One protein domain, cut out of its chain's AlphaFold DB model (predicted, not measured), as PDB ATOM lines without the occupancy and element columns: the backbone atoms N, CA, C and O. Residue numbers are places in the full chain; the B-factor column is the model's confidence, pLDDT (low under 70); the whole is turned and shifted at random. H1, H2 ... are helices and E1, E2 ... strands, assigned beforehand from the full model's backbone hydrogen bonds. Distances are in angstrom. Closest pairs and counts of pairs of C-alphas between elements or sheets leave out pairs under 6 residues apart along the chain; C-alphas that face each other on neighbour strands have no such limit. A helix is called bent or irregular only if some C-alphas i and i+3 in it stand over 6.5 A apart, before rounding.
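AT A GLANCE: This is residues 8 to 168 of the 600 residues of an uncharacterized protein of Pseudomonas fluorescens (UniProt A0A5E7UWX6). A small closed barrel of five strands, E1 to E5, makes one part of a rod, and five helices make the other. H2 covers the barrel from outside with its residues 102 to 110, H1 packs beside H2, and H3, H4 and H5 gather beyond them, while the link of residues 16 to 27 reaches away from the barrel to the opposite end. The printed part has 161 residues, with five strands followed by five helices along the chain, class mixed. Round the mixed barrel run E1, E2, E3, E5, E4 and back to E1. The whole is only just compact, close to loose, with a radius of gyration of the C-alphas of 18.2 A and spans of 66 by 31 by 26 A.

IN THESE COORDINATES: E1, residues 8 to 15, begins at C-alpha 8 (213.464, 170.346, 140.509) and bends by 62 degrees at residue 11. E2 is residues 28 to 33 and E3 residues 38 to 42. E4, residues 57 to 65, is 23.4 A long; E5, residues 68 to 76, is 22.4 A long. H1 is residues 84 to 93. H2, residues 101 to 120, is 30.4 A long and irregular: C-alphas 116 and 119 are 7.5 A apart. H3 is residues 123 to 130, H4 residues 136 to 142, and H5 residues 147 to 158, ending at C-alpha 158 (186.311, 177.036, 143.006).

HOW THE PARTS SIT: E1, E2 and E3 form a meander, each strand the antiparallel neighbour of the one before, with N 11 and O 32 at 2.9 A and N 29 and O 41 at 2.8 A. With E4 they form a Greek key, the first strand being the antiparallel neighbour of the fourth: N 8 and O 60 are 2.8 A apart. E3 and E5 are parallel, N 71 to O 40 at 2.8 A; E4 and E5 are an antiparallel hairpin, N 63 to O 70 at 2.8 A. H2 is on the barrel, at a height over the sheet of 8.9 A. H1 and H2 form a helical hairpin and touch, closest C-alphas Ile 91 and Arg 107 at 6.0 A, at a shallow tilt of 24 degrees, opposite ways. H1 touches H3, closest C-alphas Val 85 and Glu 125 at 6.0 A. H3 and H5 touch about perpendicular at 77 degrees, closest C-alphas Gln 123 and Ala 157 at 4.9 A. H2 and H4 only just touch, with 3 pairs of C-alphas within 8 A, the closest Cys 111 and Ile 140 at 6.2 A. Every O i to N i+4 pair is within hydrogen-bond range in H1, H3, H4 and H5; in H2, 14 of 16 are.

THE WHOLE: The two C-alphas farthest apart, those of Gln 21 and Thr 163, are 66.3 A apart. The printed part has no cut. The links E1 to E2 and E3 to E4 are long. Mean pLDDT of the printed part is 87.8; residues 95 to 102 are under 70.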
ATOM      1  N   SER A   8     213.521 171.762 140.155       91.31
ATOM      2  CA  SER A   8     213.464 170.346 140.509       91.31
ATOM      3  C   SER A   8     213.429 170.162 142.028       91.31
ATOM      4  O   SER A   8     213.663 171.100 142.799       91.31
ATOM      5  N   PHE A   9     213.127 168.936 142.459       93.19
ATOM      6  CA  PHE A   9     212.990 168.559 143.865       93.19
ATOM      7  C   PHE A   9     213.848 167.333 144.170       93.19
ATOM      8  O   PHE A   9     214.016 166.452 143.325       93.19
ATOM      9  N   GLY A  10     214.402 167.280 145.376       92.75
ATOM     10  CA  GLY A  10     215.260 166.181 145.809       92.75
ATOM     11  C   GLY A  10     215.404 166.130 147.321       92.75
ATOM     12  O   GLY A  10     215.145 167.121 148.002       92.75
ATOM     13  N   ALA A  11     215.814 164.975 147.834       93.81
ATOM     14  CA  ALA A  11     216.127 164.766 149.242       93.81
ATOM     15  C   ALA A  11     217.641 164.856 149.465       93.81
ATOM     16  O   ALA A  11     218.429 164.335 148.678       93.81
ATOM     17  N   VAL A  12     218.072 165.514 150.534       94.19
ATOM     18  CA  VAL A  12     219.492 165.633 150.879       94.19
ATOM     19  C   VAL A  12     220.019 164.268 151.330       94.19
ATOM     20  O   VAL A  12     219.563 163.737 152.338       94.19
ATOM     21  N   LYS A  13     220.998 163.700 150.617       93.19
ATOM     22  CA  LYS A  13     221.668 162.454 151.033       93.19
ATOM     23  C   LYS A  13     222.666 162.699 152.150       93.19
ATOM     24  O   LYS A  13     222.761 161.911 153.072       93.19
ATOM     25  N   TRP A  14     223.446 163.765 152.022       93.19
ATOM     26  CA  TRP A  14     224.361 164.258 153.045       93.19
ATOM     27  C   TRP A  14     224.888 165.624 152.607       93.19
ATOM     28  O   TRP A  14     224.969 165.922 151.411       93.19
ATOM     29  N   PHE A  15     225.292 166.449 153.568       93.19
ATOM     30  CA  PHE A  15     225.942 167.724 153.297       93.19
ATOM     31  C   PHE A  15     227.022 168.003 154.344       93.19
ATOM     32  O   PHE A  15     226.775 167.896 155.542       93.19
ATOM     33  N   GLY A  16     228.229 168.353 153.896       89.69
ATOM     34  CA  GLY A  16     229.360 168.622 154.780       89.69
ATOM     35  C   GLY A  16     230.152 167.376 155.191       89.69
ATOM     36  O   GLY A  16     230.480 166.517 154.367       89.69
ATOM     37  N   GLY A  17     230.536 167.315 156.466       84.62
ATOM     38  CA  GLY A  17     231.411 166.274 157.009       84.62
ATOM     39  C   GLY A  17     232.904 166.563 156.812       84.62
ATOM     40  O   GLY A  17     233.301 167.497 156.118       84.62
ATOM     41  N   HIS A  18     233.749 165.761 157.461       80.56
ATOM     42  CA  HIS A  18     235.196 165.966 157.480       80.56
ATOM     43  C   HIS A  18     235.893 165.033 156.487       80.56
ATOM     44  O   HIS A  18     235.751 163.809 156.555       80.56
ATOM     45  N   ASN A  19     236.663 165.596 155.558       76.44
ATOM     46  CA  ASN A  19     237.415 164.799 154.601       76.44
ATOM     47  C   ASN A  19     238.611 164.130 155.300       76.44
ATOM     48  O   ASN A  19     239.538 164.805 155.747       76.44
ATOM     49  N   LYS A  20     238.611 162.792 155.360       73.25
ATOM     50  CA  LYS A  20     239.668 162.002 156.019       73.25
ATOM     51  C   LYS A  20     241.061 162.181 155.398       73.25
ATOM     52  O   LYS A  20     242.044 161.961 156.094       73.25
ATOM     53  N   GLN A  21     241.157 162.565 154.123       73.81
ATOM     54  CA  GLN A  21     242.434 162.755 153.421       73.81
ATOM     55  C   GLN A  21     242.986 164.177 153.562       73.81
ATOM     56  O   GLN A  21     244.198 164.351 153.620       73.81
ATOM     57  N   THR A  22     242.122 165.197 153.611       76.44
ATOM     58  CA  THR A  22     242.554 166.609 153.608       76.44
ATOM     59  C   THR A  22     242.379 167.321 154.948       76.44
ATOM     60  O   THR A  22     242.822 168.461 155.069       76.44
ATOM     61  N   GLN A  23     241.738 166.678 155.935       76.50
ATOM     62  CA  GLN A  23     241.360 167.256 157.237       76.50
ATOM     63  C   GLN A  23     240.652 168.617 157.134       76.50
ATOM     64  O   GLN A  23     240.805 169.503 157.972       76.50
ATOM     65  N   LYS A  24     239.882 168.806 156.061       81.38
ATOM     66  CA  LYS A  24     239.042 169.984 155.857       81.38
ATOM     67  C   LYS A  24     237.582 169.574 155.868       81.38
ATOM     68  O   LYS A  24     237.221 168.478 155.438       81.38
ATOM     69  N   GLU A  25     236.748 170.483 156.351       83.88
ATOM     70  CA  GLU A  25     235.302 170.347 156.266       83.88
ATOM     71  C   GLU A  25     234.858 170.500 154.805       83.88
ATOM     72  O   GLU A  25     235.298 171.409 154.090       83.88
ATOM     73  N   ASN A  26     234.016 169.585 154.332       86.56
ATOM     74  CA  ASN A  26     233.471 169.663 152.987       86.56
ATOM     75  C   ASN A  26     232.490 170.836 152.912       86.56
ATOM     76  O   ASN A  26     231.576 170.963 153.719       86.56
ATOM     77  N   ASN A  27     232.628 171.669 151.883       92.19
ATOM     78  CA  ASN A  27     231.662 172.727 151.571       92.19
ATOM     79  C   ASN A  27     230.676 172.283 150.480       92.19
ATOM     80  O   ASN A  27     230.274 173.079 149.629       92.19
ATOM     81  N   TYR A  28     230.353 170.993 150.444       93.44
ATOM     82  CA  TYR A  28     229.479 170.395 149.444       93.44
ATOM     83  C   TYR A  28     228.752 169.173 150.014       93.44
ATOM     84  O   TYR A  28     229.085 168.686 151.096       93.44
ATOM     85  N   GLY A  29     227.775 168.683 149.263       94.50
ATOM     86  CA  GLY A  29     227.009 167.481 149.545       94.50
ATOM     87  C   GLY A  29     226.364 166.925 148.285       94.50
ATOM     88  O   GLY A  29     226.653 167.382 147.173       94.50
ATOM     89  N   PHE A  30     225.473 165.959 148.467       95.12
ATOM     90  CA  PHE A  30     224.679 165.386 147.386       95.12
ATOM     91  C   PHE A  30     223.200 165.360 147.754       95.12
ATOM     92  O   PHE A  30     222.824 165.093 148.898       95.12
ATOM     93  N   LEU A  31     222.370 165.624 146.755       94.62
ATOM     94  CA  LEU A  31     220.929 165.418 146.778       94.62
ATOM     95  C   LEU A  31     220.615 164.175 145.950       94.62
ATOM     96  O   LEU A  31     221.323 163.891 144.990       94.62
ATOM     97  N   GLN A  32     219.542 163.474 146.283       91.88
ATOM     98  CA  GLN A  32     218.934 162.480 145.413       91.88
ATOM     99  C   GLN A  32     217.649 163.061 144.831       91.88
ATOM    100  O   GLN A  32     216.766 163.487 145.578       91.88
ATOM    101  N   ASP A  33     217.555 163.118 143.508       88.94
ATOM    102  CA  ASP A  33     216.348 163.572 142.823       88.94
ATOM    103  C   ASP A  33     215.244 162.491 142.814       88.94
ATOM    104  O   ASP A  33     215.402 161.378 143.324       88.94
ATOM    105  N   ALA A  34     214.106 162.808 142.196       80.94
ATOM    106  CA  ALA A  34     212.985 161.879 142.074       80.94
ATOM    107  C   ALA A  34     213.262 160.647 141.183       80.94
ATOM    108  O   ALA A  34     212.515 159.670 141.275       80.94
ATOM    109  N   SER A  35     214.296 160.681 140.331       80.31
ATOM    110  CA  SER A  35     214.728 159.547 139.499       80.31
ATOM    111  C   SER A  35     215.710 158.620 140.228       80.31
ATOM    112  O   SER A  35     215.964 157.501 139.779       80.31
ATOM    113  N   GLY A  36     216.222 159.054 141.383       82.62
ATOM    114  CA  GLY A  36     217.253 158.361 142.147       82.62
ATOM    115  C   GLY A  36     218.677 158.799 141.796       82.62
ATOM    116  O   GLY A  36     219.617 158.253 142.380       82.62
ATOM    117  N   GLN A  37     218.837 159.772 140.894       87.50
ATOM    118  CA  GLN A  37     220.110 160.334 140.463       87.50
ATOM    119  C   GLN A  37     220.703 161.271 141.520       87.50
ATOM    120  O   GLN A  37     220.003 162.053 142.167       87.50
ATOM    121  N   ASP A  38     222.028 161.199 141.662       92.38
ATOM    122  CA  ASP A  38     222.785 162.048 142.574       92.38
ATOM    123  C   ASP A  38     223.108 163.396 141.935       92.38
ATOM    124  O   ASP A  38     223.773 163.478 140.900       92.38
ATOM    125  N   ILE A  39     222.664 164.462 142.594       94.31
ATOM    126  CA  ILE A  39     222.853 165.847 142.179       94.31
ATOM    127  C   ILE A  39     223.827 166.518 143.141       94.31
ATOM    128  O   ILE A  39     223.608 166.570 144.353       94.31
ATOM    129  N   PHE A  40     224.922 167.045 142.605       95.62
ATOM    130  CA  PHE A  40     225.963 167.683 143.404       95.62
ATOM    131  C   PHE A  40     225.518 169.055 143.929       95.62
ATOM    132  O   PHE A  40     225.121 169.913 143.142       95.62
ATOM    133  N   LEU A  41     225.646 169.309 145.234       96.00
ATOM    134  CA  LEU A  41     225.288 170.587 145.859       96.00
ATOM    135  C   LEU A  41     226.513 171.261 146.486       96.00
ATOM    136  O   LEU A  41     227.152 170.698 147.371       96.00
ATOM    137  N   LYS A  42     226.814 172.501 146.086       94.38
ATOM    138  CA  LYS A  42     227.857 173.335 146.710       94.38
ATOM    139  C   LYS A  42     227.253 174.265 147.758       94.38
ATOM    140  O   LYS A  42     226.152 174.774 147.579       94.38
ATOM    141  N   LYS A  43     228.027 174.601 148.793       93.19
ATOM    142  CA  LYS A  43     227.636 175.571 149.832       93.19
ATOM    143  C   LYS A  43     227.218 176.929 149.272       93.19
ATOM    144  O   LYS A  43     226.240 177.487 149.743       93.19
ATOM    145  N   ASN A  44     227.907 177.432 148.247       93.75
ATOM    146  CA  ASN A  44     227.581 178.727 147.632       93.75
ATOM    147  C   ASN A  44     226.290 178.705 146.798       93.75
ATOM    148  O   ASN A  44     225.775 179.765 146.458       93.75
ATOM    149  N   ASP A  45     225.786 177.517 146.458       94.81
ATOM    150  CA  ASP A  45     224.535 177.344 145.724       94.81
ATOM    151  C   ASP A  45     223.340 177.088 146.664       94.81
ATOM    152  O   ASP A  45     222.207 177.052 146.189       94.81
ATOM    153  N   TRP A  46     223.574 176.963 147.979       95.25
ATOM    154  CA  TRP A  46     222.548 176.865 149.021       95.25
ATOM    155  C   TRP A  46     222.149 178.255 149.535       95.25
ATOM    156  O   TRP A  46     222.999 179.036 149.957       95.25
ATOM    157  N   GLN A  47     220.855 178.569 149.507       95.12
ATOM    158  CA  GLN A  47     220.322 179.905 149.816       95.12
ATOM    159  C   GLN A  47     219.650 180.007 151.190       95.12
ATOM    160  O   GLN A  47     219.367 181.111 151.649       95.12
ATOM    161  N   SER A  48     219.390 178.878 151.842       93.38
ATOM    162  CA  SER A  48     218.697 178.820 153.130       93.38
ATOM    163  C   SER A  48     219.666 178.851 154.314       93.38
ATOM    164  O   SER A  48     220.858 178.573 154.183       93.38
ATOM    165  N   THR A  49     219.156 179.158 155.507       90.31
ATOM    166  CA  THR A  49     219.923 179.019 156.756       90.31
ATOM    167  C   THR A  49     219.080 178.335 157.840       90.31
ATOM    168  O   THR A  49     217.898 178.650 157.971       90.31
ATOM    169  N   PRO A  50     219.646 177.410 158.645       91.69
ATOM    170  CA  PRO A  50     220.992 176.818 158.548       91.69
ATOM    171  C   PRO A  50     221.205 175.912 157.309       91.69
ATOM    172  O   PRO A  50     220.370 175.859 156.407       91.69
ATOM    173  N   LEU A  51     222.371 175.256 157.238       92.50
ATOM    174  CA  LEU A  51     222.716 174.265 156.207       92.50
ATOM    175  C   LEU A  51     221.712 173.093 156.178       92.50
ATOM    176  O   LEU A  51     221.059 172.840 157.197       92.50
ATOM    177  N   PRO A  52     221.574 172.391 155.035       93.38
ATOM    178  CA  PRO A  52     220.573 171.342 154.889       93.38
ATOM    179  C   PRO A  52     220.900 170.117 155.745       93.38
ATOM    180  O   PRO A  52     222.068 169.750 155.896       93.38
ATOM    181  N   LEU A  53     219.859 169.472 156.268       92.75
ATOM    182  CA  LEU A  53     219.970 168.224 157.023       92.75
ATOM    183  C   LEU A  53     219.783 167.008 156.114       92.75
ATOM    184  O   LEU A  53     219.087 167.078 155.105       92.75
ATOM    185  N   GLU A  54     220.373 165.873 156.485       92.81
ATOM    186  CA  GLU A  54     220.130 164.597 155.805       92.81
ATOM    187  C   GLU A  54     218.634 164.227 155.846       92.81
ATOM    188  O   GLU A  54     217.968 164.375 156.871       92.81
ATOM    189  N   GLY A  55     218.096 163.795 154.704       89.44
ATOM    190  CA  GLY A  55     216.677 163.504 154.488       89.44
ATOM    191  C   GLY A  55     215.794 164.726 154.203       89.44
ATOM    192  O   GLY A  55     214.622 164.558 153.862       89.44
ATOM    193  N   GLU A  56     216.311 165.953 154.310       92.25
ATOM    194  CA  GLU A  56     215.528 167.167 154.057       92.25
ATOM    195  C   GLU A  56     215.171 167.299 152.567       92.25
ATOM    196  O   GLU A  56     216.032 167.162 151.697       92.25
ATOM    197  N   VAL A  57     213.899 167.579 152.262       94.06
ATOM    198  CA  VAL A  57     213.444 167.816 150.884       94.06
ATOM    199  C   VAL A  57     213.647 169.284 150.523       94.06
ATOM    200  O   VAL A  57     213.191 170.189 151.224       94.06
ATOM    201  N   VAL A  58     214.331 169.509 149.406       94.62
ATOM    202  CA  VAL A  58     214.770 170.826 148.940       94.62
ATOM    203  C   VAL A  58     214.353 171.052 147.488       94.62
ATOM    204  O   VAL A  58     214.077 170.104 146.749       94.62
ATOM    205  N   THR A  59     214.331 172.316 147.066       95.12
ATOM    206  CA  THR A  59     214.105 172.704 145.667       95.12
ATOM    207  C   THR A  59     215.319 173.429 145.100       95.12
ATOM    208  O   THR A  59     215.976 174.194 145.807       95.12
ATOM    209  N   TYR A  60     215.642 173.179 143.834       94.69
ATOM    210  CA  TYR A  60     216.842 173.683 143.163       94.69
ATOM    211  C   TYR A  60     216.631 173.764 141.649       94.69
ATOM    212  O   TYR A  60     215.628 173.289 141.130       94.69
ATOM    213  N   ILE A  61     217.575 174.369 140.931       93.44
ATOM    214  CA  ILE A  61     217.637 174.350 139.465       93.44
ATOM    215  C   ILE A  61     218.762 173.394 139.061       93.44
ATOM    216  O   ILE A  61     219.879 173.518 139.574       93.44
ATOM    217  N   VAL A  62     218.473 172.436 138.176       91.62
ATOM    218  CA  VAL A  62     219.478 171.500 137.645       91.62
ATOM    219  C   VAL A  62     220.378 172.232 136.647       91.62
ATOM    220  O   VAL A  62     219.898 172.881 135.722       91.62
ATOM    221  N   GLU A  63     221.692 172.112 136.822       91.62
ATOM    222  CA  GLU A  63     222.704 172.534 135.854       91.62
ATOM    223  C   GLU A  63     223.532 171.310 135.439       91.62
ATOM    224  O   GLU A  63     224.170 170.672 136.285       91.62
ATOM    225  N   GLU A  64     223.533 170.992 134.142       87.62
ATOM    226  CA  GLU A  64     224.325 169.911 133.553       87.62
ATOM    227  C   GLU A  64     225.608 170.472 132.921       87.62
ATOM    228  O   GLU A  64     225.569 171.373 132.080       87.62
ATOM    229  N   LYS A  65     226.767 169.950 133.335       85.06
ATOM    230  CA  LYS A  65     228.076 170.269 132.742       85.06
ATOM    231  C   LYS A  65     228.922 169.009 132.643       85.06
ATOM    232  O   LYS A  65     229.218 168.399 133.667       85.06
ATOM    233  N   ASN A  66     229.382 168.672 131.435       80.38
ATOM    234  CA  ASN A  66     230.234 167.504 131.169       80.38
ATOM    235  C   ASN A  66     229.673 166.217 131.807       80.38
ATOM    236  O   ASN A  66     230.374 165.567 132.583       80.38
ATOM    237  N   GLU A  67     228.395 165.915 131.552       78.81
ATOM    238  CA  GLU A  67     227.666 164.742 132.081       78.81
ATOM    239  C   GLU A  67     227.512 164.706 133.617       78.81
ATOM    240  O   GLU A  67     227.090 163.702 134.194       78.81
ATOM    241  N   LYS A  68     227.838 165.801 134.319       85.38
ATOM    242  CA  LYS A  68     227.628 165.940 135.765       85.38
ATOM    243  C   LYS A  68     226.479 166.895 136.052       85.38
ATOM    244  O   LYS A  68     226.478 168.033 135.581       85.38
ATOM    245  N   HIS A  69     225.562 166.447 136.904       91.56
ATOM    246  CA  HIS A  69     224.421 167.227 137.364       91.56
ATOM    247  C   HIS A  69     224.740 167.928 138.685       91.56
ATOM    248  O   HIS A  69     225.234 167.318 139.639       91.56
ATOM    249  N   SER A  70     224.452 169.225 138.749       93.88
ATOM    250  CA  SER A  70     224.636 170.036 139.950       93.88
ATOM    251  C   SER A  70     223.420 170.905 140.242       93.88
ATOM    252  O   SER A  70     222.694 171.300 139.335       93.88
ATOM    253  N   ALA A  71     223.191 171.184 141.520       94.88
ATOM    254  CA  ALA A  71     222.100 172.015 141.992       94.88
ATOM    255  C   ALA A  71     222.565 173.470 142.124       94.88
ATOM    256  O   ALA A  71     223.535 173.750 142.831       94.88
ATOM    257  N   ARG A  72     221.840 174.400 141.493       94.50
ATOM    258  CA  ARG A  72     221.969 175.848 141.710       94.50
ATOM    259  C   ARG A  72     220.735 176.417 142.388       94.50
ATOM    260  O   ARG A  72     219.627 175.923 142.189       94.50
ATOM    261  N   GLN A  73     220.929 177.497 143.149       93.81
ATOM    262  CA  GLN A  73     219.850 178.181 143.877       93.81
ATOM    263  C   GLN A  73     218.999 177.204 144.709       93.81
ATOM    264  O   GLN A  73     217.765 177.273 144.718       93.81
ATOM    265  N   ALA A  74     219.674 176.250 145.348       94.81
ATOM    266  CA  ALA A  74     219.055 175.262 146.202       94.81
ATOM    267  C   ALA A  74     218.591 175.928 147.497       94.81
ATOM    268  O   ALA A  74     219.330 176.692 148.115       94.81
ATOM    269  N   CYS A  75     217.369 175.642 147.916       95.50
ATOM    270  CA  CYS A  75     216.809 176.162 149.155       95.50
ATOM    271  C   CYS A  75     215.819 175.167 149.753       95.50
ATOM    272  O   CYS A  75     215.341 174.250 149.074       95.50
ATOM    273  N   ARG A  76     215.505 175.356 151.033       93.88
ATOM    274  CA  ARG A  76     214.414 174.639 151.693       93.88
ATOM    275  C   ARG A  76     213.095 174.949 151.009       93.88
ATOM    276  O   ARG A  76     212.896 176.058 150.520       93.88
ATOM    277  N   LEU A  77     212.165 173.999 151.054       91.75
ATOM    278  CA  LEU A  77     210.806 174.230 150.561       91.75
ATOM    279  C   LEU A  77     210.159 175.456 151.219       91.75
ATOM    280  O   LEU A  77     209.629 176.303 150.509       91.75
ATOM    281  N   THR A  78     210.290 175.598 152.540       89.81
ATOM    282  CA  THR A  78     209.723 176.711 153.325       89.81
ATOM    283  C   THR A  78     210.295 178.081 152.984       89.81
ATOM    284  O   THR A  78     209.628 179.088 153.191       89.81
ATOM    285  N   ASP A  79     211.526 178.124 152.472       91.00
ATOM    286  CA  ASP A  79     212.214 179.371 152.121       91.00
ATOM    287  C   ASP A  79     212.070 179.677 150.621       91.00
ATOM    288  O   ASP A  79     212.531 180.710 150.124       91.00
ATOM    289  N   SER A  80     211.454 178.758 149.874       87.06
ATOM    290  CA  SER A  80     211.226 178.914 148.448       87.06
ATOM    291  C   SER A  80     210.119 179.938 148.184       87.06
ATOM    292  O   SER A  80     209.149 180.053 148.927       87.06
ATOM    293  N   LYS A  81     210.236 180.669 147.073       86.19
ATOM    294  CA  LYS A  81     209.181 181.564 146.566       86.19
ATOM    295  C   LYS A  81     208.191 180.840 145.645       86.19
ATOM    296  O   LYS A  81     207.600 181.481 144.783       86.19
ATOM    297  N   LEU A  82     208.101 179.513 145.765       89.94
ATOM    298  CA  LEU A  82     207.203 178.709 144.945       89.94
ATOM    299  C   LEU A  82     205.768 178.911 145.421       89.94
ATOM    300  O   LEU A  82     205.493 178.821 146.618       89.94
ATOM    301  N   ASN A  83     204.860 179.155 144.484       91.62
ATOM    302  CA  ASN A  83     203.439 179.207 144.786       91.62
ATOM    303  C   ASN A  83     202.809 177.807 144.826       91.62
ATOM    304  O   ASN A  83     203.412 176.800 144.436       91.62
ATOM    305  N   CYS A  84     201.561 177.725 145.289       92.31
ATOM    306  CA  CYS A  84     200.882 176.442 145.428       92.31
ATOM    307  C   CYS A  84     200.645 175.733 144.085       92.31
ATOM    308  O   CYS A  84     200.631 174.503 144.057       92.31
ATOM    309  N   VAL A  85     200.507 176.461 142.968       93.25
ATOM    310  CA  VAL A  85     200.338 175.868 141.629       93.25
ATOM    311  C   VAL A  85     201.614 175.154 141.193       93.25
ATOM    312  O   VAL A  85     201.545 174.049 140.657       93.25
ATOM    313  N   GLU A  86     202.783 175.748 141.437       92.94
ATOM    314  CA  GLU A  86     204.081 175.140 141.135       92.94
ATOM    315  C   GLU A  86     204.301 173.864 141.957       92.94
ATOM    316  O   GLU A  86     204.661 172.824 141.403       92.94
ATOM    317  N   ILE A  87     203.996 173.907 143.259       93.19
ATOM    318  CA  ILE A  87     204.061 172.726 144.131       93.19
ATOM    319  C   ILE A  87     203.066 171.648 143.672       93.19
ATOM    320  O   ILE A  87     203.423 170.471 143.589       93.19
ATOM    321  N   TYR A  88     201.834 172.026 143.319       92.94
ATOM    322  CA  TYR A  88     200.823 171.086 142.834       92.94
ATOM    323  C   TYR A  88     201.251 170.393 141.535       92.94
ATOM    324  O   TYR A  88     201.154 169.169 141.425       92.94
ATOM    325  N   LYS A  89     201.789 171.150 140.571       90.31
ATOM    326  CA  LYS A  89     202.336 170.604 139.319       90.31
ATOM    327  C   LYS A  89     203.470 169.617 139.583       90.31
ATOM    328  O   LYS A  89     203.484 168.546 138.979       90.31
ATOM    329  N   ALA A  90     204.363 169.928 140.524       90.06
ATOM    330  CA  ALA A  90     205.432 169.018 140.927       90.06
ATOM    331  C   ALA A  90     204.879 167.698 141.488       90.06
ATOM    332  O   ALA A  90     205.314 166.619 141.090       90.06
ATOM    333  N   ILE A  91     203.860 167.760 142.350       90.94
ATOM    334  CA  ILE A  91     203.186 166.562 142.872       90.94
ATOM    335  C   ILE A  91     202.544 165.759 141.733       90.94
ATOM    336  O   ILE A  91     202.651 164.532 141.715       90.94
ATOM    337  N   CYS A  92     201.902 166.414 140.766       87.69
ATOM    338  CA  CYS A  92     201.310 165.743 139.607       87.69
ATOM    339  C   CYS A  92     202.369 165.066 138.721       87.69
ATOM    340  O   CYS A  92     202.161 163.952 138.260       87.69
ATOM    341  N   ALA A  93     203.544 165.668 138.528       84.88
ATOM    342  CA  ALA A  93     204.640 165.030 137.790       84.88
ATOM    343  C   ALA A  93     205.188 163.786 138.520       84.88
ATOM    344  O   ALA A  93     205.597 162.795 137.909       84.88
ATOM    345  N   LEU A  94     205.138 163.791 139.855       82.94
ATOM    346  CA  LEU A  94     205.541 162.658 140.686       82.94
ATOM    347  C   LEU A  94     204.506 161.520 140.732       82.94
ATOM    348  O   LEU A  94     204.806 160.484 141.321       82.94
ATOM    349  N   SER A  95     203.311 161.652 140.137       67.50
ATOM    350  CA  SER A  95     202.326 160.556 140.131       67.50
ATOM    351  C   SER A  95     202.549 159.514 139.032       67.50
ATOM    352  O   SER A  95     202.085 158.391 139.192       67.50
ATOM    353  N   ASP A  96     203.292 159.823 137.958       57.50
ATOM    354  CA  ASP A  96     203.094 159.074 136.704       57.50
ATOM    355  C   ASP A  96     204.047 157.872 136.428       57.50
ATOM    356  O   ASP A  96     203.671 157.023 135.627       57.50
ATOM    357  N   THR A  97     205.206 157.667 137.092       48.56
ATOM    358  CA  THR A  97     206.112 156.521 136.771       48.56
ATOM    359  C   THR A  97     207.086 156.036 137.890       48.56
ATOM    360  O   THR A  97     208.021 156.734 138.261       48.56
ATOM    361  N   ALA A  98     206.933 154.778 138.350       42.69
ATOM    362  CA  ALA A  98     207.936 153.873 138.982       42.69
ATOM    363  C   ALA A  98     208.399 153.999 140.474       42.69
ATOM    364  O   ALA A  98     208.340 155.043 141.117       42.69
ATOM    365  N   GLN A  99     208.847 152.832 140.984       52.69
ATOM    366  CA  GLN A  99     208.988 152.274 142.354       52.69
ATOM    367  C   GLN A  99     210.171 152.764 143.236       52.69
ATOM    368  O   GLN A  99     210.635 152.026 144.106       52.69
ATOM    369  N   ALA A 100     210.701 153.976 143.058       61.00
ATOM    370  CA  ALA A 100     211.839 154.434 143.872       61.00
ATOM    371  C   ALA A 100     211.391 154.986 145.246       61.00
ATOM    372  O   ALA A 100     210.588 155.915 145.305       61.00
ATOM    373  N   VAL A 101     211.939 154.460 146.353       61.88
ATOM    374  CA  VAL A 101     211.608 154.867 147.743       61.88
ATOM    375  C   VAL A 101     211.741 156.386 147.951       61.88
ATOM    376  O   VAL A 101     210.825 157.008 148.480       61.88
ATOM    377  N   GLY A 102     212.802 157.012 147.424       66.44
ATOM    378  CA  GLY A 102     213.007 158.465 147.535       66.44
ATOM    379  C   GLY A 102     211.927 159.318 146.851       66.44
ATOM    380  O   GLY A 102     211.655 160.437 147.282       66.44
ATOM    381  N   ARG A 103     211.236 158.787 145.832       77.06
ATOM    382  CA  ARG A 103     210.141 159.485 145.134       77.06
ATOM    383  C   ARG A 103     208.905 159.639 146.023       77.06
ATOM    384  O   ARG A 103     208.223 160.660 145.951       77.06
ATOM    385  N   ILE A 104     208.630 158.638 146.862       81.25
ATOM    386  CA  ILE A 104     207.500 158.642 147.802       81.25
ATOM    387  C   ILE A 104     207.734 159.690 148.891       81.25
ATOM    388  O   ILE A 104     206.838 160.487 149.164       81.25
ATOM    389  N   ASP A 105     208.945 159.750 149.450       84.12
ATOM    390  CA  ASP A 105     209.284 160.704 150.511       84.12
ATOM    391  C   ASP A 105     209.219 162.155 150.019       84.12
ATOM    392  O   ASP A 105     208.599 163.003 150.668       84.12
ATOM    393  N   ILE A 106     209.762 162.431 148.825       89.25
ATOM    394  CA  ILE A 106     209.658 163.752 148.186       89.25
ATOM    395  C   ILE A 106     208.186 164.117 147.964       89.25
ATOM    396  O   ILE A 106     207.762 165.210 148.336       89.25
ATOM    397  N   ARG A 107     207.383 163.201 147.402       89.81
ATOM    398  CA  ARG A 107     205.951 163.439 147.167       89.81
ATOM    399  C   ARG A 107     205.213 163.751 148.467       89.81
ATOM    400  O   ARG A 107     204.462 164.720 148.508       89.81
ATOM    401  N   ASN A 108     205.427 162.963 149.518       89.69
ATOM    402  CA  ASN A 108     204.757 163.146 150.806       89.69
ATOM    403  C   ASN A 108     205.099 164.506 151.423       89.69
ATOM    404  O   ASN A 108     204.198 165.222 151.856       89.69
ATOM    405  N   LYS A 109     206.374 164.912 151.381       90.94
ATOM    406  CA  LYS A 109     206.804 166.227 151.875       90.94
ATOM    407  C   LYS A 109     206.236 167.384 151.060       90.94
ATOM    408  O   LYS A 109     205.864 168.400 151.639       90.94
ATOM    409  N   LEU A 110     206.104 167.228 149.743       92.69
ATOM    410  CA  LEU A 110     205.425 168.221 148.908       92.69
ATOM    411  C   LEU A 110     203.924 168.294 149.205       92.69
ATOM    412  O   LEU A 110     203.388 169.395 149.270       92.69
ATOM    413  N   CYS A 111     203.246 167.164 149.432       92.44
ATOM    414  CA  CYS A 111     201.841 167.141 149.851       92.44
ATOM    415  C   CYS A 111     201.635 167.853 151.198       92.44
ATOM    416  O   CYS A 111     200.725 168.673 151.320       92.44
ATOM    417  N   GLU A 112     202.490 167.569 152.189       91.62
ATOM    418  CA  GLU A 112     202.493 168.255 153.489       91.62
ATOM    419  C   GLU A 112     202.682 169.765 153.309       91.62
ATOM    420  O   GLU A 112     201.883 170.549 153.817       91.62
ATOM    421  N   TYR A 113     203.694 170.174 152.539       92.00
ATOM    422  CA  TYR A 113     203.980 171.585 152.293       92.00
ATOM    423  C   TYR A 113     202.837 172.288 151.551       92.00
ATOM    424  O   TYR A 113     202.407 173.360 151.974       92.00
ATOM    425  N   LEU A 114     202.273 171.661 150.510       93.50
ATOM    426  CA  LEU A 114     201.108 172.183 149.793       93.50
ATOM    427  C   LEU A 114     199.954 172.448 150.760       93.50
ATOM    428  O   LEU A 114     199.368 173.523 150.724       93.50
ATOM    429  N   CYS A 115     199.648 171.497 151.645       92.44
ATOM    430  CA  CYS A 115     198.561 171.640 152.610       92.44
ATOM    431  C   CYS A 115     198.818 172.720 153.667       92.44
ATOM    432  O   CYS A 115     197.855 173.255 154.213       92.44
ATOM    433  N   GLN A 116     200.082 173.031 153.972       90.25
ATOM    434  CA  GLN A 116     200.448 174.114 154.888       90.25
ATOM    435  C   GLN A 116     200.210 175.492 154.266       90.25
ATOM    436  O   GLN A 116     199.705 176.377 154.954       90.25
ATOM    437  N   ILE A 117     200.541 175.656 152.981       91.06
ATOM    438  CA  ILE A 117     200.419 176.938 152.268       91.06
ATOM    439  C   ILE A 117     199.059 177.131 151.577       91.06
ATOM    440  O   ILE A 117     198.769 178.226 151.092       91.06
ATOM    441  N   PHE A 118     198.219 176.089 151.524       92.69
ATOM    442  CA  PHE A 118     196.979 176.061 150.741       92.69
ATOM    443  C   PHE A 118     196.037 177.226 151.074       92.69
ATOM    444  O   PHE A 118     195.728 178.030 150.201       92.69
ATOM    445  N   CYS A 119     195.653 177.377 152.345       89.12
ATOM    446  CA  CYS A 119     194.749 178.446 152.793       89.12
ATOM    447  C   CYS A 119     195.369 179.853 152.777       89.12
ATOM    448  O   CYS A 119     194.652 180.832 152.951       89.12
ATOM    449  N   SER A 120     196.691 179.973 152.614       89.56
ATOM    450  CA  SER A 120     197.376 181.266 152.455       89.56
ATOM    451  C   SER A 120     197.614 181.649 150.991       89.56
ATOM    452  O   SER A 120     198.205 182.693 150.728       89.56
ATOM    453  N   SER A 121     197.201 180.800 150.047       92.69
ATOM    454  CA  SER A 121     197.353 181.037 148.607       92.69
ATOM    455  C   SER A 121     196.240 181.942 148.070       92.69
ATOM    456  O   SER A 121     195.226 182.164 148.732       92.69
ATOM    457  N   THR A 122     196.411 182.477 146.863       93.38
ATOM    458  CA  THR A 122     195.378 183.300 146.212       93.38
ATOM    459  C   THR A 122     194.229 182.439 145.680       93.38
ATOM    460  O   THR A 122     194.406 181.261 145.357       93.38
ATOM    461  N   GLN A 123     193.032 183.019 145.547       91.56
ATOM    462  CA  GLN A 123     191.882 182.293 144.996       91.56
ATOM    463  C   GLN A 123     192.123 181.872 143.541       91.56
ATOM    464  O   GLN A 123     191.724 180.781 143.143       91.56
ATOM    465  N   GLU A 124     192.808 182.698 142.751       92.12
ATOM    466  CA  GLU A 124     193.173 182.418 141.362       92.12
ATOM    467  C   GLU A 124     194.053 181.172 141.247       92.12
ATOM    468  O   GLU A 124     193.832 180.331 140.375       92.12
ATOM    469  N   GLU A 125     195.020 181.015 142.149       93.12
ATOM    470  CA  GLU A 125     195.882 179.837 142.188       93.12
ATOM    471  C   GLU A 125     195.094 178.565 142.526       93.12
ATOM    472  O   GLU A 125     195.254 177.535 141.864       93.12
ATOM    473  N   ILE A 126     194.184 178.634 143.502       92.88
ATOM    474  CA  ILE A 126     193.333 177.490 143.851       92.88
ATOM    475  C   ILE A 126     192.342 177.164 142.732       92.88
ATOM    476  O   ILE A 126     192.139 175.987 142.435       92.88
ATOM    477  N   LYS A 127     191.789 178.165 142.036       90.44
ATOM    478  CA  LYS A 127     190.949 177.969 140.839       90.44
ATOM    479  C   LYS A 127     191.679 177.183 139.753       90.44
ATOM    480  O   LYS A 127     191.059 176.363 139.078       90.44
ATOM    481  N   VAL A 128     192.981 177.413 139.573       90.75
ATOM    482  CA  VAL A 128     193.803 176.640 138.628       90.75
ATOM    483  C   VAL A 128     193.928 175.184 139.079       90.75
ATOM    484  O   VAL A 128     193.737 174.286 138.264       90.75
ATOM    485  N   ILE A 129     194.193 174.940 140.365       91.31
ATOM    486  CA  ILE A 129     194.314 173.583 140.927       91.31
ATOM    487  C   ILE A 129     192.979 172.826 140.859       91.31
ATOM    488  O   ILE A 129     192.951 171.651 140.500       91.31
ATOM    489  N   ALA A 130     191.864 173.491 141.163       86.94
ATOM    490  CA  ALA A 130     190.528 172.897 141.182       86.94
ATOM    491  C   ALA A 130     190.058 172.399 139.804       86.94
ATOM    492  O   ALA A 130     189.232 171.489 139.733       86.94
ATOM    493  N   LYS A 131     190.585 172.981 138.719       85.62
ATOM    494  CA  LYS A 131     190.278 172.607 137.329       85.62
ATOM    495  C   LYS A 131     191.038 171.374 136.835       85.62
ATOM    496  O   LYS A 131     190.832 170.967 135.696       85.62
ATOM    497  N   ASP A 132     191.916 170.795 137.650       82.00
ATOM    498  CA  ASP A 132     192.662 169.599 137.271       82.00
ATOM    499  C   ASP A 132     191.742 168.383 137.068       82.00
ATOM    500  O   ASP A 132     191.080 167.908 137.995       82.00
ATOM    501  N   GLU A 133     191.763 167.829 135.855       74.94
ATOM    502  CA  GLU A 133     190.974 166.656 135.470       74.94
ATOM    503  C   GLU A 133     191.368 165.396 136.247       74.94
ATOM    504  O   GLU A 133     190.528 164.517 136.448       74.94
ATOM    505  N   LYS A 134     192.622 165.304 136.718       78.62
ATOM    506  CA  LYS A 134     193.087 164.161 137.519       78.62
ATOM    507  C   LYS A 134     192.568 164.195 138.960       78.62
ATOM    508  O   LYS A 134     192.669 163.183 139.652       78.62
ATOM    509  N   GLN A 135     192.016 165.325 139.419       84.75
ATOM    510  CA  GLN A 135     191.370 165.474 140.732       84.75
ATOM    511  C   GLN A 135     192.275 165.085 141.915       84.75
ATOM    512  O   GLN A 135     191.796 164.722 142.993       84.75
ATOM    513  N   ILE A 136     193.599 165.164 141.736       86.62
ATOM    514  CA  ILE A 136     194.571 164.678 142.725       86.62
ATOM    515  C   ILE A 136     194.446 165.486 144.018       86.62
ATOM    516  O   ILE A 136     194.588 164.926 145.110       86.62
ATOM    517  N   ILE A 137     194.110 166.776 143.911       90.69
ATOM    518  CA  ILE A 137     194.009 167.688 145.049       90.69
ATOM    519  C   ILE A 137     193.129 167.157 146.183       90.69
ATOM    520  O   ILE A 137     193.542 167.217 147.339       90.69
ATOM    521  N   TYR A 138     191.978 166.556 145.872       89.00
ATOM    522  CA  TYR A 138     191.038 166.048 146.875       89.00
ATOM    523  C   TYR A 138     191.650 164.949 147.745       89.00
ATOM    524  O   TYR A 138     191.435 164.916 148.959       89.00
ATOM    525  N   SER A 139     192.461 164.077 147.137       85.56
ATOM    526  CA  SER A 139     193.185 163.026 147.857       85.56
ATOM    527  C   SER A 139     194.282 163.593 148.762       85.56
ATOM    528  O   SER A 139     194.484 163.078 149.860       85.56
ATOM    529  N   ILE A 140     194.931 164.685 148.338       89.12
ATOM    530  CA  ILE A 140     195.996 165.353 149.092       89.12
ATOM    531  C   ILE A 140     195.413 166.026 150.338       89.12
ATOM    532  O   ILE A 140     195.827 165.732 151.459       89.12
ATOM    533  N   ILE A 141     194.405 166.885 150.164       90.12
ATOM    534  CA  ILE A 141     193.855 167.675 151.274       90.12
ATOM    535  C   ILE A 141     193.110 166.809 152.296       90.12
ATOM    536  O   ILE A 141     193.092 167.144 153.479       90.12
ATOM    537  N   LYS A 142     192.528 165.676 151.875       85.56
ATOM    538  CA  LYS A 142     191.773 164.763 152.750       85.56
ATOM    539  C   LYS A 142     192.632 164.124 153.843       85.56
ATOM    540  O   LYS A 142     192.105 163.804 154.903       85.56
ATOM    541  N   GLN A 143     193.927 163.931 153.596       79.56
ATOM    542  CA  GLN A 143     194.833 163.245 154.525       79.56
ATOM    543  C   GLN A 143     195.475 164.186 155.555       79.56
ATOM    544  O   GLN A 143     196.115 163.724 156.496       79.56
ATOM    545  N   HIS A 144     195.308 165.500 155.396       86.56
ATOM    546  CA  HIS A 144     195.984 166.490 156.225       86.56
ATOM    547  C   HIS A 144     195.142 166.900 157.454       86.56
ATOM    548  O   HIS A 144     193.915 166.998 157.350       86.56
ATOM    549  N   PRO A 145     195.760 167.236 158.609       86.44
ATOM    550  CA  PRO A 145     195.038 167.721 159.794       86.44
ATOM    551  C   PRO A 145     194.156 168.952 159.539       86.44
ATOM    552  O   PRO A 145     193.089 169.079 160.129       86.44
ATOM    553  N   LYS A 146     194.565 169.825 158.607       87.19
ATOM    554  CA  LYS A 146     193.793 171.002 158.159       87.19
ATOM    555  C   LYS A 146     192.795 170.710 157.030       87.19
ATOM    556  O   LYS A 146     192.426 171.612 156.287       87.19
ATOM    557  N   SER A 147     192.376 169.456 156.854       88.25
ATOM    558  CA  SER A 147     191.488 169.059 155.750       88.25
ATOM    559  C   SER A 147     190.220 169.915 155.670       88.25
ATOM    560  O   SER A 147     189.884 170.378 154.588       88.25
ATOM    561  N   ILE A 148     189.553 170.186 156.797       88.31
ATOM    562  CA  ILE A 148     188.319 170.990 156.838       88.31
ATOM    563  C   ILE A 148     188.561 172.409 156.305       88.31
ATOM    564  O   ILE A 148     187.808 172.865 155.448       88.31
ATOM    565  N   GLU A 149     189.622 173.078 156.769       90.50
ATOM    566  CA  GLU A 149     190.007 174.424 156.317       90.50
ATOM    567  C   GLU A 149     190.340 174.425 154.819       90.50
ATOM    568  O   GLU A 149     189.819 175.243 154.067       90.50
ATOM    569  N   ASN A 150     191.144 173.454 154.371       91.75
ATOM    570  CA  ASN A 150     191.558 173.342 152.974       91.75
ATOM    571  C   ASN A 150     190.366 173.072 152.042       91.75
ATOM    572  O   ASN A 150     190.289 173.654 150.963       91.75
ATOM    573  N   TYR A 151     189.423 172.213 152.446       91.38
ATOM    574  CA  TYR A 151     188.197 171.981 151.682       91.38
ATOM    575  C   TYR A 151     187.308 173.225 151.654       91.38
ATOM    576  O   TYR A 151     186.807 173.563 150.589       91.38
ATOM    577  N   ALA A 152     187.118 173.916 152.783       88.88
ATOM    578  CA  ALA A 152     186.325 175.145 152.822       88.88
ATOM    579  C   ALA A 152     186.896 176.203 151.865       88.88
ATOM    580  O   ALA A 152     186.160 176.740 151.041       88.88
ATOM    581  N   PHE A 153     188.216 176.404 151.890       91.06
ATOM    582  CA  PHE A 153     188.887 177.331 150.983       91.06
ATOM    583  C   PHE A 153     188.792 176.897 149.513       91.06
ATOM    584  O   PHE A 153     188.571 177.725 148.633       91.06
ATOM    585  N   LEU A 154     188.898 175.592 149.231       91.25
ATOM    586  CA  LEU A 154     188.714 175.051 147.882       91.25
ATOM    587  C   LEU A 154     187.291 175.288 147.356       91.25
ATOM    588  O   LEU A 154     187.127 175.620 146.183       91.25
ATOM    589  N   ILE A 155     186.269 175.132 148.199       90.00
ATOM    590  CA  ILE A 155     184.867 175.390 147.839       90.00
ATOM    591  C   ILE A 155     184.689 176.864 147.478       90.00
ATOM    592  O   ILE A 155     184.213 177.176 146.389       90.00
ATOM    593  N   GLU A 156     185.140 177.760 148.356       89.12
ATOM    594  CA  GLU A 156     185.035 179.209 148.162       89.12
ATOM    595  C   GLU A 156     185.775 179.672 146.904       89.12
ATOM    596  O   GLU A 156     185.227 180.426 146.104       89.12
ATOM    597  N   ALA A 157     187.000 179.185 146.689       89.75
ATOM    598  CA  ALA A 157     187.791 179.560 145.526       89.75
ATOM    599  C   ALA A 157     187.256 178.945 144.226       89.75
ATOM    600  O   ALA A 157     187.284 179.602 143.194       89.75
ATOM    601  N   SER A 158     186.786 177.695 144.232       85.88
ATOM    602  CA  SER A 158     186.311 177.036 143.006       85.88
ATOM    603  C   SER A 158     184.964 177.557 142.510       85.88
ATOM    604  O   SER A 158     184.643 177.329 141.345       85.88
ATOM    605  N   GLU A 159     184.189 178.227 143.371       84.81
ATOM    606  CA  GLU A 159     182.797 178.634 143.116       84.81
ATOM    607  C   GLU A 159     181.882 177.449 142.726       84.81
ATOM    608  O   GLU A 159     180.768 177.635 142.234       84.81
ATOM    609  N   ALA A 160     182.343 176.212 142.943       83.50
ATOM    610  CA  ALA A 160     181.612 175.001 142.611       83.50
ATOM    611  C   ALA A 160     180.563 174.697 143.681       83.50
ATOM    612  O   ALA A 160     180.782 174.890 144.880       83.50
ATOM    613  N   LYS A 161     179.422 174.142 143.263       89.12
ATOM    614  CA  LYS A 161     178.418 173.659 144.213       89.12
ATOM    615  C   LYS A 161     178.981 172.472 144.995       89.12
ATOM    616  O   LYS A 161     179.476 171.514 144.403       89.12
ATOM    617  N   ILE A 162     178.826 172.486 146.319       91.06
ATOM    618  CA  ILE A 162     179.256 171.399 147.223       91.06
ATOM    619  C   ILE A 162     178.741 170.029 146.775       91.06
ATOM    620  O   ILE A 162     179.433 169.019 146.897       91.06
ATOM    621  N   THR A 163     177.530 169.996 146.232       92.56
ATOM    622  CA  THR A 163     176.861 168.775 145.776       92.56
ATOM    623  C   THR A 163     177.273 168.321 144.369       92.56
ATOM    624  O   THR A 163     176.745 167.321 143.872       92.56
ATOM    625  N   GLU A 164     178.213 168.997 143.702       90.25
ATOM    626  CA  GLU A 164     178.734 168.624 142.383       90.25
ATOM    627  C   GLU A 164     180.017 167.795 142.464       90.25
ATOM    628  O   GLU A 164     180.839 167.935 143.367       90.25
ATOM    629  N   ASN A 165     180.187 166.885 141.503       86.94
ATOM    630  CA  ASN A 165     181.421 166.121 141.393       86.94
ATOM    631  C   ASN A 165     182.500 166.981 140.730       86.94
ATOM    632  O   ASN A 165     182.183 167.736 139.813       86.94
ATOM    633  N   PRO A 166     183.769 166.824 141.135       86.69
ATOM    634  CA  PRO A 166     184.289 165.778 142.031       86.69
ATOM    635  C   PRO A 166     184.286 166.105 143.530       86.69
ATOM    636  O   PRO A 166     184.595 165.232 144.344       86.69
ATOM    637  N   LEU A 167     183.930 167.334 143.893       88.62
ATOM    638  CA  LEU A 167     183.920 167.826 145.266       88.62
ATOM    639  C   LEU A 167     183.023 166.974 146.174       88.62
ATOM    640  O   LEU A 167     183.487 166.474 147.199       88.62
ATOM    641  N   TRP A 168     181.781 166.722 145.752       91.25
ATOM    642  CA  TRP A 168     180.817 165.914 146.494       91.25
ATOM    643  C   TRP A 168     181.362 164.524 146.809       91.25
ATOM    644  O   TRP A 168     181.368 164.125 147.967       91.25
TER     645      TRP A 168